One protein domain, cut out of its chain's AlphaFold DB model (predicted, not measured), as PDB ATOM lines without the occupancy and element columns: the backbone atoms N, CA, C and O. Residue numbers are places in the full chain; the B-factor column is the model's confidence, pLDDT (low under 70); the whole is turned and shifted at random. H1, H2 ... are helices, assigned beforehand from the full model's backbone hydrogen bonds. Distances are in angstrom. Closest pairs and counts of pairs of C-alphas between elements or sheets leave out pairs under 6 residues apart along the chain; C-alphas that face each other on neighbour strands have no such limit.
ATOM      1  N   PRO A  25     367.041 239.305 213.639       48.69
ATOM      2  CA  PRO A  25     366.022 240.189 213.068       48.69
ATOM      3  C   PRO A  25     365.606 241.326 214.019       48.69
ATOM      4  O   PRO A  25     364.911 242.252 213.617       48.69
ATOM      5  N   THR A  26     366.025 241.240 215.284       60.53
ATOM      6  CA  THR A  26     365.536 242.013 216.424       60.53
ATOM      7  C   THR A  26     366.655 242.780 217.151       60.53
ATOM      8  O   THR A  26     366.388 243.470 218.133       60.53
ATOM      9  N   GLY A  27     367.917 242.607 216.732       64.69
ATOM     10  CA  GLY A  27     369.085 243.138 217.445       64.69
ATOM     11  C   GLY A  27     369.499 242.348 218.695       64.69
ATOM     12  O   GLY A  27     370.244 242.870 219.523       64.69
ATOM     13  N   TRP A  28     369.038 241.101 218.871       70.12
ATOM     14  CA  TRP A  28     369.533 240.259 219.969       70.12
ATOM     15  C   TRP A  28     371.034 240.008 219.887       70.12
ATOM     16  O   TRP A  28     371.602 239.843 218.806       70.12
ATOM     17  N   SER A  29     371.639 239.854 221.061       74.31
ATOM     18  CA  SER A  29     372.933 239.198 221.163       74.31
ATOM     19  C   SER A  29     372.811 237.745 220.699       74.31
ATOM     20  O   SER A  29     371.922 237.018 221.149       74.31
ATOM     21  N   GLY A  30     373.732 237.314 219.834       73.25
ATOM     22  CA  GLY A  30     373.884 235.904 219.456       73.25
ATOM     23  C   GLY A  30     374.378 235.018 220.607       73.25
ATOM     24  O   GLY A  30     374.367 233.797 220.491       73.25
ATOM     25  N   ILE A  31     374.787 235.619 221.730       77.75
ATOM     26  CA  ILE A  31     375.295 234.927 222.913       77.75
ATOM     27  C   ILE A  31     374.193 234.896 223.981       77.75
ATOM     28  O   ILE A  31     373.874 235.902 224.623       77.75
ATOM     29  N   VAL A  32     373.616 233.708 224.187       75.19
ATOM     30  CA  VAL A  32     372.502 233.479 225.127       75.19
ATOM     31  C   VAL A  32     372.977 233.505 226.582       75.19
ATOM     32  O   VAL A  32     372.369 234.168 227.425       75.19
ATOM     33  N   LEU A  33     374.092 232.831 226.872       80.31
ATOM     34  CA  LEU A  33     374.754 232.848 228.175       80.31
ATOM     35  C   LEU A  33     376.091 233.587 228.040       80.31
ATOM     36  O   LEU A  33     377.063 232.988 227.585       80.31
ATOM     37  N   PRO A  34     376.167 234.877 228.409       82.75
ATOM     38  CA  PRO A  34     377.429 235.596 228.378       82.75
ATOM     39  C   PRO A  34     378.375 235.068 229.464       82.75
ATOM     40  O   PRO A  34     377.998 234.910 230.633       82.75
ATOM     41  N   THR A  35     379.618 234.830 229.069       88.25
ATOM     42  CA  THR A  35     380.730 234.400 229.922       88.25
ATOM     43  C   THR A  35     381.949 235.292 229.670       88.25
ATOM     44  O   THR A  35     381.957 236.065 228.711       88.25
ATOM     45  N   GLY A  36     382.954 235.217 230.551       91.38
ATOM     46  CA  GLY A  36     384.200 235.984 230.423       91.38
ATOM     47  C   GLY A  36     383.981 237.497 230.358       91.38
ATOM     48  O   GLY A  36     383.028 238.016 230.944       91.38
ATOM     49  N   ASP A  37     384.837 238.180 229.605       91.94
ATOM     50  CA  ASP A  37     384.845 239.644 229.469       91.94
ATOM     51  C   ASP A  37     383.491 240.182 228.994       91.94
ATOM     52  O   ASP A  37     382.943 241.121 229.568       91.94
ATOM     53  N   TYR A  38     382.848 239.478 228.057       87.81
ATOM     54  CA  TYR A  38     381.525 239.851 227.554       87.81
ATOM     55  C   TYR A  38     380.441 239.866 228.647       87.81
ATOM     56  O   TYR A  38     379.477 240.635 228.585       87.81
ATOM     57  N   ARG A  39     380.568 239.018 229.675       88.62
ATOM     58  CA  ARG A  39     379.658 239.040 230.829       88.62
ATOM     59  C   ARG A  39     379.866 240.284 231.678       88.62
ATOM     60  O   ARG A  39     378.872 240.856 232.128       88.62
ATOM     61  N   GLU A  40     381.114 240.655 231.930       93.12
ATOM     62  CA  GLU A  40     381.446 241.813 232.757       93.12
ATOM     63  C   GLU A  40     381.060 243.117 232.053       93.12
ATOM     64  O   GLU A  40     380.409 243.967 232.664       93.12
ATOM     65  N   ASP A  41     381.277 243.198 230.741       90.75
ATOM     66  CA  ASP A  41     380.811 244.310 229.909       90.75
ATOM     67  C   ASP A  41     379.291 244.477 229.985       90.75
ATOM     68  O   ASP A  41     378.779 245.575 230.176       90.75
ATOM     69  N   ILE A  42     378.522 243.387 229.896       85.88
ATOM     70  CA  ILE A  42     377.060 243.494 229.992       85.88
ATOM     71  C   ILE A  42     376.605 243.843 231.413       85.88
ATOM     72  O   ILE A  42     375.573 244.496 231.588       85.88
ATOM     73  N   LYS A  43     377.322 243.399 232.447       86.25
ATOM     74  CA  LYS A  43     376.987 243.749 233.834       86.25
ATOM     75  C   LYS A  43     377.225 245.226 234.129       86.25
ATOM     76  O   LYS A  43     376.448 245.781 234.903       86.25
ATOM     77  N   SER A  44     378.249 245.836 233.534       91.81
ATOM     78  CA  SER A  44     378.551 247.258 233.731       91.81
ATOM     79  C   SER A  44     377.510 248.178 233.080       91.81
ATOM     80  O   SER A  44     377.328 249.311 233.516       91.81
ATOM     81  N   MET A  45     376.760 247.679 232.092       85.50
ATOM     82  CA  MET A  45     375.667 248.416 231.458       85.50
ATOM     83  C   MET A  45     374.434 248.552 232.378       85.50
ATOM     84  O   MET A  45     374.054 247.566 233.032       85.50
ATOM     85  N   PRO A  46     373.730 249.705 232.347       83.88
ATOM     86  CA  PRO A  46     372.365 249.846 232.865       83.88
ATOM     87  C   PRO A  46     371.432 248.771 232.298       83.88
ATOM     88  O   PRO A  46     371.588 248.354 231.149       83.88
ATOM     89  N   ILE A  47     370.485 248.262 233.096       75.12
ATOM     90  CA  ILE A  47     369.713 247.062 232.726       75.12
ATOM     91  C   ILE A  47     368.876 247.267 231.460       75.12
ATOM     92  O   ILE A  47     368.662 246.313 230.712       75.12
ATOM     93  N   GLU A  48     368.447 248.497 231.224       73.69
ATOM     94  CA  GLU A  48     367.611 248.935 230.121       73.69
ATOM     95  C   GLU A  48     368.395 248.837 228.807       73.69
ATOM     96  O   GLU A  48     367.934 248.220 227.850       73.69
ATOM     97  N   THR A  49     369.642 249.311 228.786       78.69
ATOM     98  CA  THR A  49     370.463 249.373 227.565       78.69
ATOM     99  C   THR A  49     371.139 248.054 227.209       78.69
ATOM    100  O   THR A  49     371.772 247.939 226.159       78.69
ATOM    101  N   ARG A  50     371.050 247.041 228.077       83.44
ATOM    102  CA  ARG A  50     371.643 245.729 227.807       83.44
ATOM    103  C   ARG A  50     371.003 245.109 226.557       83.44
ATOM    104  O   ARG A  50     369.778 245.164 226.404       83.44
ATOM    105  N   PRO A  51     371.777 244.398 225.719       80.50
ATOM    106  CA  PRO A  51     371.221 243.700 224.566       80.50
ATOM    107  C   PRO A  51     370.225 242.621 225.011       80.50
ATOM    108  O   PRO A  51     370.434 241.923 226.017       80.50
ATOM    109  N   GLY A  52     369.125 242.496 224.266       78.12
ATOM    110  CA  GLY A  52     368.176 241.397 224.430       78.12
ATOM    111  C   GLY A  52     368.847 240.060 224.114       78.12
ATOM    112  O   GLY A  52     369.727 239.987 223.254       78.12
ATOM    113  N   ARG A  53     368.455 239.002 224.823       81.38
ATOM    114  CA  ARG A  53     369.031 237.657 224.656       81.38
ATOM    115  C   ARG A  53     367.945 236.642 224.369       81.38
ATOM    116  O   ARG A  53     366.917 236.640 225.047       81.38
ATOM    117  N   PHE A  54     368.184 235.758 223.407       73.56
ATOM    118  CA  PHE A  54     367.281 234.640 223.157       73.56
ATOM    119  C   PHE A  54     367.115 233.808 224.444       73.56
ATOM    120  O   PHE A  54     368.070 233.651 225.200       73.56
ATOM    121  N   LEU A  55     365.896 233.348 224.744       73.56
ATOM    122  CA  LEU A  55     365.512 232.630 225.979       73.56
ATOM    123  C   LEU A  55     365.567 233.421 227.303       73.56
ATOM    124  O   LEU A  55     365.094 232.923 228.324       73.56
ATOM    125  N   HIS A  56     366.036 234.673 227.323       77.69
ATOM    126  CA  HIS A  56     365.991 235.523 228.521       77.69
ATOM    127  C   HIS A  56     364.631 236.239 228.651       77.69
ATOM    128  O   HIS A  56     364.549 237.467 228.700       77.69
ATOM    129  N   VAL A  57     363.545 235.458 228.664       73.56
ATOM    130  CA  VAL A  57     362.164 235.946 228.495       73.56
ATOM    131  C   VAL A  57     361.800 237.016 229.526       73.56
ATOM    132  O   VAL A  57     361.317 238.080 229.144       73.56
ATOM    133  N   TYR A  58     362.085 236.786 230.813       74.25
ATOM    134  CA  TYR A  58     361.752 237.735 231.882       74.25
ATOM    135  C   TYR A  58     362.459 239.087 231.705       74.25
ATOM    136  O   TYR A  58     361.800 240.118 231.586       74.25
ATOM    137  N   GLY A  59     363.792 239.099 231.609       74.56
ATOM    138  CA  GLY A  59     364.533 240.356 231.485       74.56
ATOM    139  C   GLY A  59     364.273 241.086 230.164       74.56
ATOM    140  O   GLY A  59     364.230 242.313 230.160       74.56
ATOM    141  N   ASN A  60     364.030 240.363 229.063       76.81
ATOM    142  CA  ASN A  60     363.609 240.988 227.804       76.81
ATOM    143  C   ASN A  60     362.232 241.651 227.946       76.81
ATOM    144  O   ASN A  60     362.013 242.723 227.394       76.81
ATOM    145  N   THR A  61     361.322 241.029 228.700       74.50
ATOM    146  CA  THR A  61     359.974 241.553 228.940       74.50
ATOM    147  C   THR A  61     360.017 242.838 229.766       74.50
ATOM    148  O   THR A  61     359.387 243.816 229.385       74.50
ATOM    149  N   VAL A  62     360.808 242.881 230.844       73.69
ATOM    150  CA  VAL A  62     360.969 244.097 231.667       73.69
ATOM    151  C   VAL A  62     361.489 245.272 230.833       73.69
ATOM    152  O   VAL A  62     360.928 246.362 230.894       73.69
ATOM    153  N   ARG A  63     362.516 245.049 230.000       76.25
ATOM    154  CA  ARG A  63     363.064 246.100 229.121       76.25
ATOM    155  C   ARG A  63     362.068 246.539 228.066       76.25
ATOM    156  O   ARG A  63     361.954 247.727 227.793       76.25
ATOM    157  N   LEU A  64     361.334 245.586 227.495       73.44
ATOM    158  CA  LEU A  64     360.291 245.899 226.538       73.44
ATOM    159  C   LEU A  64     359.257 246.839 227.156       73.44
ATOM    160  O   LEU A  64     358.976 247.873 226.567       73.44
ATOM    161  N   PHE A  65     358.752 246.535 228.353       74.56
ATOM    162  CA  PHE A  65     357.811 247.415 229.049       74.56
ATOM    163  C   PHE A  65     358.411 248.780 229.393       74.56
ATOM    164  O   PHE A  65     357.716 249.778 229.257       74.56
ATOM    165  N   HIS A  66     359.689 248.839 229.774       74.88
ATOM    166  CA  HIS A  66     360.364 250.101 230.086       74.88
ATOM    167  C   HIS A  66     360.456 251.051 228.877       74.88
ATOM    168  O   HIS A  66     360.319 252.257 229.037       74.88
ATOM    169  N   TYR A  67     360.684 250.523 227.669       71.25
ATOM    170  CA  TYR A  67     360.781 251.324 226.436       71.25
ATOM    171  C   TYR A  67     359.473 251.426 225.645       71.25
ATOM    172  O   TYR A  67     359.425 252.078 224.604       71.25
ATOM    173  N   SER A  68     358.417 250.746 226.088       68.69
ATOM    174  CA  SER A  68     357.111 250.837 225.449       68.69
ATOM    175  C   SER A  68     356.364 252.032 226.028       68.69
ATOM    176  O   SER A  68     355.734 251.910 227.071       68.69
ATOM    177  N   ASP A  69     356.349 253.160 225.314       59.38
ATOM    178  CA  ASP A  69     355.562 254.355 225.685       59.38
ATOM    179  C   ASP A  69     354.039 254.118 225.695       59.38
ATOM    180  O   ASP A  69     353.248 255.010 226.002       59.38
ATOM    181  N   SER A  70     353.590 252.918 225.326       54.69
ATOM    182  CA  SER A  70     352.187 252.618 225.114       54.69
ATOM    183  C   SER A  70     351.739 251.393 225.914       54.69
ATOM    184  O   SER A  70     352.361 250.336 225.801       54.69
ATOM    185  N   PRO A  71     350.584 251.450 226.612       53.09
ATOM    186  CA  PRO A  71     349.925 250.268 227.178       53.09
ATOM    187  C   PRO A  71     349.385 249.318 226.088       53.09
ATOM    188  O   PRO A  71     348.729 248.313 226.378       53.09
ATOM    189  N   ILE A  72     349.635 249.628 224.811       52.72
ATOM    190  CA  ILE A  72     349.225 248.850 223.650       52.72
ATOM    191  C   ILE A  72     350.028 247.553 223.609       52.72
ATOM    192  O   ILE A  72     351.085 247.464 222.994       52.72
ATOM    193  N   ARG A  73     349.452 246.525 224.241       54.72
ATOM    194  CA  ARG A  73     349.511 245.112 223.840       54.72
ATOM    195  C   ARG A  73     350.866 244.713 223.246       54.72
ATOM    196  O   ARG A  73     350.932 244.190 222.131       54.72
ATOM    197  N   SER A  74     351.950 244.914 223.992       58.97
ATOM    198  CA  SER A  74     353.207 244.251 223.681       58.97
ATOM    199  C   SER A  74     352.906 242.760 223.783       58.97
ATOM    200  O   SER A  74     352.636 242.273 224.873       58.97
ATOM    201  N   ARG A  75     352.820 242.037 222.662       67.62
ATOM    202  CA  ARG A  75     352.791 240.569 222.670       67.62
ATOM    203  C   ARG A  75     354.235 240.149 222.910       67.62
ATOM    204  O   ARG A  75     354.956 239.975 221.925       67.62
ATOM    205  N   PRO A  76     354.684 240.035 224.176       67.19
ATOM    206  CA  PRO A  76     356.109 240.041 224.471       67.19
ATOM    207  C   PRO A  76     356.744 238.800 223.857       67.19
ATOM    208  O   PRO A  76     357.777 238.896 223.223       67.19
ATOM    209  N   MET A  77     356.038 237.668 223.888       71.00
ATOM    210  CA  MET A  77     356.442 236.436 223.221       71.00
ATOM    211  C   MET A  77     356.675 236.644 221.723       71.00
ATOM    212  O   MET A  77     357.707 236.244 221.206       71.00
ATOM    213  N   ARG A  78     355.778 237.323 221.004       70.56
ATOM    214  CA  ARG A  78     355.937 237.487 219.552       70.56
ATOM    215  C   ARG A  78     357.122 238.390 219.209       70.56
ATOM    216  O   ARG A  78     357.886 238.075 218.306       70.56
ATOM    217  N   GLN A  79     357.342 239.438 219.992       70.62
ATOM    218  CA  GLN A  79     358.518 240.289 219.847       70.62
ATOM    219  C   GLN A  79     359.817 239.575 220.269       70.62
ATOM    220  O   GLN A  79     360.849 239.740 219.627       70.62
ATOM    221  N   ILE A  80     359.761 238.736 221.307       70.75
ATOM    222  CA  ILE A  80     360.883 237.943 221.840       70.75
ATOM    223  C   ILE A  80     361.211 236.723 220.967       70.75
ATOM    224  O   ILE A  80     362.312 236.206 221.080       70.75
ATOM    225  N   PHE A  81     360.312 236.259 220.097       69.19
ATOM    226  CA  PHE A  81     360.592 235.152 219.173       69.19
ATOM    227  C   PHE A  81     360.781 235.602 217.723       69.19
ATOM    228  O   PHE A  81     361.580 235.004 217.012       69.19
ATOM    229  N   PHE A  82     360.114 236.676 217.294       71.56
ATOM    230  CA  PHE A  82     360.093 237.106 215.890       71.56
ATOM    231  C   PHE A  82     360.534 238.560 215.676       71.56
ATOM    232  O   PHE A  82     360.620 239.009 214.538       71.56
ATOM    233  N   GLY A  83     360.791 239.330 216.738       64.62
ATOM    234  CA  GLY A  83     361.238 240.727 216.623       64.62
ATOM    235  C   GLY A  83     360.197 241.732 216.195       64.62
ATOM    236  O   GLY A  83     360.528 242.897 216.014       64.62
TER     237      GLY A  83
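This is residues 25 to 83 of the 93 residues of an uncharacterized protein of Rhodopirellula sp. MGV (UniProt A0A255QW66). Two groups of short helices stand at the two ends of an elongated domain, H1 alone at one end and H2 with H3 set nearly at right angles to it at the other, with the unnamed stretch of residues 45 to 56 running through the middle between them. Residues 68 to 73 of the loop between H2 and H3 stick out, and the first and last printed residues come near each other. The printed part has 59 residues, with three named helices in the order H1, H2, H3 and no named strand; the class is all helix, though under half of the residues, 27 of 59, are in named elements. The whole is compact by its radius of gyration of the C-alphas, 11.9 A, and spans 38 by 21 by 17 A.

After residues 25 to 35, H1 takes residues 36 to 44, 13.0 A long, from C-alpha 36 at (384.200, 235.984, 230.423). H2, residues 57 to 67, is the longest helix at 15.6 A and begins at C-alpha 57 at (362.164, 235.946, 228.495). H3, residues 76 to 82, measures 9.9 A and ends at C-alpha 82 at (360.093, 237.106, 215.890).

H1 touches no helix; it is apart from H2 and from H3. H2 and H3 touch, their closest C-alphas being those of Thr 61 and Pro 76, 6.1 A apart. Their lines are about perpendicular, at 76 degrees. In H1, H2 and H3 every O i to N i+4 pair is within hydrogen-bond range.

The two C-alphas farthest apart are those of Gly 36 and Ile 72, at 37.9 A, while those of Pro 25 and Gly 83 are 6.0 A apart. The printed part has no cut. The link from H1 to H2 is long, with 12 residues, and that from H2 to H3 is short, with 8. The mean pLDDT of the printed part is 74.4; residues 25 to 27, 68 to 76, 81 and 83 are under 70.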